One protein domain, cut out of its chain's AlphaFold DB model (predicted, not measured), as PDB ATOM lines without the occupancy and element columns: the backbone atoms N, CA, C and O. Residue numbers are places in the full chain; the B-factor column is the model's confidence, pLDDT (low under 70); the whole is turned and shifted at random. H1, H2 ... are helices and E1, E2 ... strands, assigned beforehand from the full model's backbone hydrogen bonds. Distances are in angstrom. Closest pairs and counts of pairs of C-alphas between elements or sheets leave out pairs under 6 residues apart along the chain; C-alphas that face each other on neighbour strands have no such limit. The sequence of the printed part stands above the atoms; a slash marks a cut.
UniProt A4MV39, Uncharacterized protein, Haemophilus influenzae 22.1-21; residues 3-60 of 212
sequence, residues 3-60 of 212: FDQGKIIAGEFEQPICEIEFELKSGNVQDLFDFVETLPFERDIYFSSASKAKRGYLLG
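This is residues 3 to 60 of the 212 residues of an uncharacterized protein of Haemophilus influenzae 22.1-21 (UniProt A4MV39). A long two-stranded hairpin, E1 and E2, makes one end of a loose model, and a short helix, H2, packs on it near its turn; a second short helix, H1, lies at the other end, far from that turn. Between the two helices a long loop, residues 38 to 51, swings out and folds back toward the hairpin, and its residues 38 to 44 stick out together with residues 25 to 31. The printed part has 58 residues, with two named strands and then two named helices along it in the order E1, E2, H1, H2; the sheet E1 - E2 is antiparallel and the class is mixed, helices and strands. The whole is loose, with a radius of gyration of the C-alphas of 14.2 A, and only just elongated, spanning 41 by 27 by 15 A.

Find C-alpha 3 at (-7.702, 36.587, -4.898), where strand E1 begins; it covers residues 3 to 10 and runs 21.7 A from first to last C-alpha. After residues 11 and 12, strand E2 takes residues 13 to 21 over 23.8 A, and it bends by 53 degrees at residue 18. Go on to C-alpha 29 at (-17.108, 49.362, -16.370), where helix H1 begins, residues 29 to 37, 12.6 A long. Helix H2 covers residues 52 to 59, is 10.3 A long and ends at C-alpha 59, (-14.026, 43.634, 14.460).

Begin with E1 and E2, a hairpin of antiparallel neighbours whose directions differ by 157 degrees. Look at N 8 and O 15, 2.8 A apart, and N 17 and O 6, also 2.8 A apart, both within hydrogen-bond range. The C-alphas of Lys 7 and Pro 16 face each other at 4.3 A. From the hairpin, turn to H2: its closest C-alphas to E1 are those of Gly 56 and Ile 8, 5.9 A apart. Its closest to E2 are those of Leu 59 and Phe 13, 6.5 A apart. H1 is apart from E1 and from H2, with no C-alpha within 8 A of either. In H1 and H2 every O i to N i+4 pair is within hydrogen-bond range.

The two C-alphas farthest apart are those of Glu 12 and Gly 27, at 42.4 A. The link from E1 to E2 is tight, that from E2 to H1 is short, and that from H1 to H2, 14 residues, is long. Residues 25 to 31, of which 29 to 31 belong to H1, and residues 37 to 44 stand free. The printed part has no cut; its mean pLDDT is 92.5, and no printed residue is under 70.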
ATOM      1  N   PHE A   3      -7.078  37.577  -5.774       94.62
ATOM      2  CA  PHE A   3      -7.702  36.587  -4.898       94.62
ATOM      3  C   PHE A   3      -7.019  36.674  -3.545       94.62
ATOM      4  O   PHE A   3      -5.826  36.377  -3.443       94.62
ATOM      5  N   ASP A   4      -7.779  37.039  -2.523       95.38
ATOM      6  CA  ASP A   4      -7.248  37.202  -1.181       95.38
ATOM      7  C   ASP A   4      -7.826  36.128  -0.267       95.38
ATOM      8  O   ASP A   4      -9.040  36.008  -0.094       95.38
ATOM      9  N   GLN A   5      -6.929  35.363   0.354       96.75
ATOM     10  CA  GLN A   5      -7.258  34.422   1.414       96.75
ATOM     11  C   GLN A   5      -6.380  34.710   2.627       96.75
ATOM     12  O   GLN A   5      -5.158  34.811   2.523       96.75
ATOM     13  N   GLY A   6      -6.996  34.852   3.794       96.31
ATOM     14  CA  GLY A   6      -6.267  35.206   5.005       96.31
ATOM     15  C   GLY A   6      -7.191  35.496   6.170       96.31
ATOM     16  O   GLY A   6      -8.264  34.905   6.288       96.31
ATOM     17  N   LYS A   7      -6.774  36.413   7.041       96.38
ATOM     18  CA  LYS A   7      -7.585  36.866   8.168       96.38
ATOM     19  C   LYS A   7      -7.316  38.321   8.522       96.38
ATOM     20  O   LYS A   7      -6.187  38.796   8.427       96.38
ATOM     21  N   ILE A   8      -8.365  39.000   8.959       94.62
ATOM     22  CA  ILE A   8      -8.311  40.281   9.658       94.62
ATOM     23  C   ILE A   8      -8.129  39.971  11.142       94.62
ATOM     24  O   ILE A   8      -8.807  39.092  11.665       94.62
ATOM     25  N   ILE A   9      -7.229  40.691  11.810       94.44
ATOM     26  CA  ILE A   9      -6.968  40.547  13.247       94.44
ATOM     27  C   ILE A   9      -7.152  41.914  13.905       94.44
ATOM     28  O   ILE A   9      -6.571  42.900  13.448       94.44
ATOM     29  N   ALA A  10      -7.941  41.969  14.977       93.38
ATOM     30  CA  ALA A  10      -8.136  43.156  15.801       93.38
ATOM     31  C   ALA A  10      -8.091  42.764  17.286       93.38
ATOM     32  O   ALA A  10      -9.088  42.338  17.865       93.38
ATOM     33  N   GLY A  11      -6.916  42.883  17.909       90.44
ATOM     34  CA  GLY A  11      -6.695  42.368  19.263       90.44
ATOM     35  C   GLY A  11      -6.816  40.842  19.296       90.44
ATOM     36  O   GLY A  11      -6.112  40.157  18.560       90.44
ATOM     37  N   GLU A  12      -7.715  40.325  20.133       91.50
ATOM     38  CA  GLU A  12      -7.999  38.884  20.259       91.50
ATOM     39  C   GLU A  12      -9.053  38.382  19.260       91.50
ATOM     40  O   GLU A  12      -9.315  37.183  19.179       91.50
ATOM     41  N   PHE A  13      -9.665  39.286  18.492       90.88
ATOM     42  CA  PHE A  13     -10.687  38.942  17.512       90.88
ATOM     43  C   PHE A  13     -10.059  38.684  16.143       90.88
ATOM     44  O   PHE A  13      -9.205  39.448  15.680       90.88
ATOM     45  N   GLU A  14     -10.532  37.644  15.458       93.31
ATOM     46  CA  GLU A  14     -10.169  37.356  14.073       93.31
ATOM     47  C   GLU A  14     -11.399  37.129  13.188       93.31
ATOM     48  O   GLU A  14     -12.429  36.627  13.638       93.31
ATOM     49  N   GLN A  15     -11.282  37.505  11.915       91.44
ATOM     50  CA  GLN A  15     -12.294  37.274  10.887       91.44
ATOM     51  C   GLN A  15     -11.612  36.764   9.608       91.44
ATOM     52  O   GLN A  15     -10.657  37.398   9.151       91.44
ATOM     53  N   PRO A  16     -12.072  35.654   9.000       93.69
ATOM     54  CA  PRO A  16     -11.479  35.142   7.769       93.69
ATOM     55  C   PRO A  16     -11.692  36.098   6.586       93.69
ATOM     56  O   PRO A  16     -12.722  36.762   6.471       93.69
ATOM     57  N   ILE A  17     -10.709  36.124   5.688       94.69
ATOM     58  CA  ILE A  17     -10.774  36.744   4.363       94.69
ATOM     59  C   ILE A  17     -10.808  35.614   3.334       94.69
ATOM     60  O   ILE A  17      -9.952  34.728   3.358       94.69
ATOM     61  N   CYS A  18     -11.793  35.665   2.444       94.81
ATOM     62  CA  CYS A  18     -11.892  34.847   1.243       94.81
ATOM     63  C   CYS A  18     -12.673  35.674   0.219       94.81
ATOM     64  O   CYS A  18     -13.903  35.698   0.252       94.81
ATOM     65  N   GLU A  19     -11.965  36.445  -0.602       95.12
ATOM     66  CA  GLU A  19     -12.586  37.412  -1.510       95.12
ATOM     67  C   GLU A  19     -11.847  37.541  -2.836       95.12
ATOM     68  O   GLU A  19     -10.677  37.175  -2.973       95.12
ATOM     69  N   ILE A  20     -12.573  38.065  -3.819       94.75
ATOM     70  CA  ILE A  20     -12.080  38.337  -5.162       94.75
ATOM     71  C   ILE A  20     -12.315  39.816  -5.425       94.75
ATOM     72  O   ILE A  20     -13.437  40.301  -5.285       94.75
ATOM     73  N   GLU A  21     -11.263  40.524  -5.815       94.44
ATOM     74  CA  GLU A  21     -11.330  41.946  -6.131       94.44
ATOM     75  C   GLU A  21     -11.032  42.177  -7.613       94.44
ATOM     76  O   GLU A  21     -10.052  41.675  -8.185       94.44
ATOM     77  N   PHE A  22     -11.882  42.983  -8.240       92.75
ATOM     78  CA  PHE A  22     -11.705  43.436  -9.607       92.75
ATOM     79  C   PHE A  22     -11.493  44.942  -9.621       92.75
ATOM     80  O   PHE A  22     -12.331  45.708  -9.159       92.75
ATOM     81  N   GLU A  23     -10.360  45.355 -10.174       91.31
ATOM     82  CA  GLU A  23      -9.998  46.756 -10.323       91.31
ATOM     83  C   GLU A  23      -9.882  47.070 -11.814       91.31
ATOM     84  O   GLU A  23      -9.084  46.450 -12.527       91.31
ATOM     85  N   LEU A  24     -10.682  48.027 -12.283       91.12
ATOM     86  CA  LEU A  24     -10.633  48.507 -13.657       91.12
ATOM     87  C   LEU A  24      -9.457  49.481 -13.805       91.12
ATOM     88  O   LEU A  24      -9.490  50.587 -13.273       91.12
ATOM     89  N   LYS A  25      -8.406  49.079 -14.526       91.88
ATOM     90  CA  LYS A  25      -7.241  49.946 -14.787       91.88
ATOM     91  C   LYS A  25      -7.514  50.984 -15.880       91.88
ATOM     92  O   LYS A  25      -6.987  52.089 -15.825       91.88
ATOM     93  N   SER A  26      -8.320  50.610 -16.867       91.69
ATOM     94  CA  SER A  26      -8.764  51.426 -18.001       91.69
ATOM     95  C   SER A  26      -9.888  50.685 -18.731       91.69
ATOM     96  O   SER A  26      -9.899  49.455 -18.689       91.69
ATOM     97  N   GLY A  27     -10.760  51.390 -19.454       90.75
ATOM     98  CA  GLY A  27     -11.827  50.781 -20.262       90.75
ATOM     99  C   GLY A  27     -13.227  51.087 -19.734       90.75
ATOM    100  O   GLY A  27     -13.404  52.055 -18.994       90.75
ATOM    101  N   ASN A  28     -14.210  50.278 -20.134       90.81
ATOM    102  CA  ASN A  28     -15.604  50.446 -19.738       90.81
ATOM    103  C   ASN A  28     -15.917  49.585 -18.504       90.81
ATOM    104  O   ASN A  28     -15.539  48.419 -18.435       90.81
ATOM    105  N   VAL A  29     -16.632  50.141 -17.523       91.56
ATOM    106  CA  VAL A  29     -17.108  49.362 -16.370       91.56
ATOM    107  C   VAL A  29     -18.108  48.277 -16.778       91.56
ATOM    108  O   VAL A  29     -18.213  47.266 -16.092       91.56
ATOM    109  N   GLN A  30     -18.821  48.456 -17.895       90.81
ATOM    110  CA  GLN A  30     -19.746  47.454 -18.415       90.81
ATOM    111  C   GLN A  30     -19.016  46.143 -18.723       90.81
ATOM    112  O   GLN A  30     -19.515  45.084 -18.362       90.81
ATOM    113  N   ASP A  31     -17.791  46.218 -19.254       92.06
ATOM    114  CA  ASP A  31     -16.961  45.033 -19.506       92.06
ATOM    115  C   ASP A  31     -16.665  44.272 -18.203       92.06
ATOM    116  O   ASP A  31     -16.533  43.048 -18.198       92.06
ATOM    117  N   LEU A  32     -16.566  44.992 -17.077       93.00
ATOM    118  CA  LEU A  32     -16.374  44.379 -15.770       93.00
ATOM    119  C   LEU A  32     -17.649  43.694 -15.271       93.00
ATOM    120  O   LEU A  32     -17.555  42.586 -14.744       93.00
ATOM    121  N   PHE A  33     -18.819  44.316 -15.429       92.88
ATOM    122  CA  PHE A  33     -20.085  43.678 -15.064       92.88
ATOM    123  C   PHE A  33     -20.345  42.423 -15.902       92.88
ATOM    124  O   PHE A  33     -20.578  41.361 -15.323       92.88
ATOM    125  N   ASP A  34     -20.178  42.517 -17.224       92.50
ATOM    126  CA  ASP A  34     -20.328  41.393 -18.151       92.50
ATOM    127  C   ASP A  34     -19.376  40.247 -17.764       92.50
ATOM    128  O   ASP A  34     -19.781  39.088 -17.663       92.50
ATOM    129  N   PHE A  35     -18.107  40.560 -17.468       93.56
ATOM    130  CA  PHE A  35     -17.137  39.563 -17.018       93.56
ATOM    131  C   PHE A  35     -17.542  38.907 -15.691       93.56
ATOM    132  O   PHE A  35     -17.507  37.680 -15.576       93.56
ATOM    133  N   VAL A  36     -17.929  39.698 -14.687       93.62
ATOM    134  CA  VAL A  36     -18.291  39.191 -13.356       93.62
ATOM    135  C   VAL A  36     -19.547  38.316 -13.414       93.62
ATOM    136  O   VAL A  36     -19.602  37.303 -12.713       93.62
ATOM    137  N   GLU A  37     -20.512  38.630 -14.281       91.69
ATOM    138  CA  GLU A  37     -21.702  37.797 -14.506       91.69
ATOM    139  C   GLU A  37     -21.342  36.412 -15.082       91.69
ATOM    140  O   GLU A  37     -21.984  35.409 -14.748       91.69
ATOM    141  N   THR A  38     -20.265  36.314 -15.874       93.19
ATOM    142  CA  THR A  38     -19.801  35.037 -16.453       93.19
ATOM    143  C   THR A  38     -19.095  34.105 -15.464       93.19
ATOM    144  O   THR A  38     -18.840  32.943 -15.791       93.19
ATOM    145  N   LEU A  39     -18.765  34.573 -14.254       92.06
ATOM    146  CA  LEU A  39     -18.043  33.756 -13.280       92.06
ATOM    147  C   LEU A  39     -18.902  32.559 -12.831       92.06
ATOM    148  O   LEU A  39     -20.085  32.733 -12.536       92.06
ATOM    149  N   PRO A  40     -18.341  31.338 -12.730       92.44
ATOM    150  CA  PRO A  40     -19.107  30.106 -12.509       92.44
ATOM    151  C   PRO A  40     -19.452  29.875 -11.024       92.44
ATOM    152  O   PRO A  40     -19.346  28.760 -10.513       92.44
ATOM    153  N   PHE A  41     -19.803  30.933 -10.291       89.12
ATOM    154  CA  PHE A  41     -20.223  30.813  -8.895       89.12
ATOM    155  C   PHE A  41     -21.686  30.392  -8.824       89.12
ATOM    156  O   PHE A  41     -22.544  31.064  -9.386       89.12
ATOM    157  N   GLU A  42     -21.971  29.313  -8.098       91.06
ATOM    158  CA  GLU A  42     -23.342  28.817  -7.891       91.06
ATOM    159  C   GLU A  42     -23.923  29.243  -6.529       91.06
ATOM    160  O   GLU A  42     -25.135  29.388  -6.353       91.06
ATOM    161  N   ARG A  43     -23.053  29.438  -5.534       93.19
ATOM    162  CA  ARG A  43     -23.399  29.772  -4.147       93.19
ATOM    163  C   ARG A  43     -22.197  30.361  -3.413       93.19
ATOM    164  O   ARG A  43     -21.088  30.355  -3.942       93.19
ATOM    165  N   ASP A  44     -22.436  30.803  -2.183       94.75
ATOM    166  CA  ASP A  44     -21.430  31.322  -1.253       94.75
ATOM    167  C   ASP A  44     -20.684  32.558  -1.778       94.75
ATOM    168  O   ASP A  44     -19.552  32.831  -1.384       94.75
ATOM    169  N   ILE A  45     -21.359  33.343  -2.624       93.31
ATOM    170  CA  ILE A  45     -20.856  34.591  -3.199       93.31
ATOM    171  C   ILE A  45     -21.829  35.736  -2.915       93.31
ATOM    172  O   ILE A  45     -23.045  35.567  -2.979       93.31
ATOM    173  N   TYR A  46     -21.294  36.908  -2.594       94.69
ATOM    174  CA  TYR A  46     -22.060  38.142  -2.444       94.69
ATOM    175  C   TYR A  46     -21.141  39.346  -2.660       94.69
ATOM    176  O   TYR A  46     -19.921  39.245  -2.514       94.69
ATOM    177  N   PHE A  47     -21.723  40.494  -3.000       94.69
ATOM    178  CA  PHE A  47     -20.977  41.745  -3.120       94.69
ATOM    179  C   PHE A  47     -20.865  42.422  -1.755       94.69
ATOM    180  O   PHE A  47     -21.871  42.633  -1.079       94.69
ATOM    181  N   SER A  48     -19.644  42.787  -1.368       92.50
ATOM    182  CA  SER A  48     -19.371  43.569  -0.162       92.50
ATOM    183  C   SER A  48     -18.839  44.945  -0.547       92.50
ATOM    184  O   SER A  48     -18.012  45.087  -1.446       92.50
ATOM    185  N   SER A  49     -19.313  45.966   0.162       89.31
ATOM    186  CA  SER A  49     -18.785  47.335   0.084       89.31
ATOM    187  C   SER A  49     -17.793  47.629   1.216       89.31
ATOM    188  O   SER A  49     -17.230  48.727   1.303       89.31
ATOM    189  N   ALA A  50     -17.607  46.684   2.143       90.12
ATOM    190  CA  ALA A  50     -16.764  46.863   3.309       90.12
ATOM    191  C   ALA A  50     -15.302  46.517   3.008       90.12
ATOM    192  O   ALA A  50     -14.915  45.357   2.883       90.12
ATOM    193  N   SER A  51     -14.449  47.544   3.000       92.88
ATOM    194  CA  SER A  51     -13.004  47.340   2.902       92.88
ATOM    195  C   SER A  51     -12.469  46.477   4.052       92.88
ATOM    196  O   SER A  51     -13.028  46.453   5.155       92.88
ATOM    197  N   LYS A  52     -11.331  45.808   3.826       94.38
ATOM    198  CA  LYS A  52     -10.589  45.083   4.876       94.38
ATOM    199  C   LYS A  52     -10.335  45.972   6.105       94.38
ATOM    200  O   LYS A  52     -10.526  45.537   7.235       94.38
ATOM    201  N   ALA A  53     -10.003  47.249   5.888       92.56
ATOM    202  CA  ALA A  53      -9.810  48.226   6.961       92.56
ATOM    203  C   ALA A  53     -11.101  48.513   7.750       92.56
ATOM    204  O   ALA A  53     -11.083  48.509   8.980       92.56
ATOM    205  N   LYS A  54     -12.237  48.710   7.062       90.75
ATOM    206  CA  LYS A  54     -13.542  48.911   7.713       90.75
ATOM    207  C   LYS A  54     -13.936  47.686   8.539       90.75
ATOM    208  O   LYS A  54     -14.349  47.848   9.684       90.75
ATOM    209  N   ARG A  55     -13.774  46.478   7.990       91.56
ATOM    210  CA  ARG A  55     -14.012  45.223   8.721       91.56
ATOM    211  C   ARG A  55     -13.097  45.094   9.942       91.56
ATOM    212  O   ARG A  55     -13.592  44.765  11.009       91.56
ATOM    213  N   GLY A  56     -11.814  45.451   9.836       92.12
ATOM    214  CA  GLY A  56     -10.886  45.461  10.977       92.12
ATOM    215  C   GLY A  56     -11.282  46.428  12.092       92.12
ATOM    216  O   GLY A  56     -11.258  46.053  13.263       92.12
ATOM    217  N   TYR A  57     -11.722  47.639  11.742       89.75
ATOM    218  CA  TYR A  57     -12.250  48.585  12.727       89.75
ATOM    219  C   TYR A  57     -13.503  48.034  13.419       89.75
ATOM    220  O   TYR A  57     -13.599  48.074  14.642       89.75
ATOM    221  N   LEU A  58     -14.442  47.473  12.646       87.44
ATOM    222  CA  LEU A  58     -15.665  46.881  13.189       87.44
ATOM    223  C   LEU A  58     -15.371  45.685  14.097       87.44
ATOM    224  O   LEU A  58     -15.979  45.581  15.161       87.44
ATOM    225  N   LEU A  59     -14.427  44.825  13.713       89.38
ATOM    226  CA  LEU A  59     -14.026  43.634  14.460       89.38
ATOM    227  C   LEU A  59     -13.480  43.979  15.855       89.38
ATOM    228  O   LEU A  59     -13.802  43.301  16.821       89.38
ATOM    229  N   GLY A  60     -12.702  45.059  15.968       87.62
ATOM    230  CA  GLY A  60     -12.149  45.535  17.241       87.62
ATOM    231  C   GLY A  60     -13.059  46.479  18.032       87.62
ATOM    232  O   GLY A  60     -12.632  47.014  19.054       87.62
TER     233      GLY A  60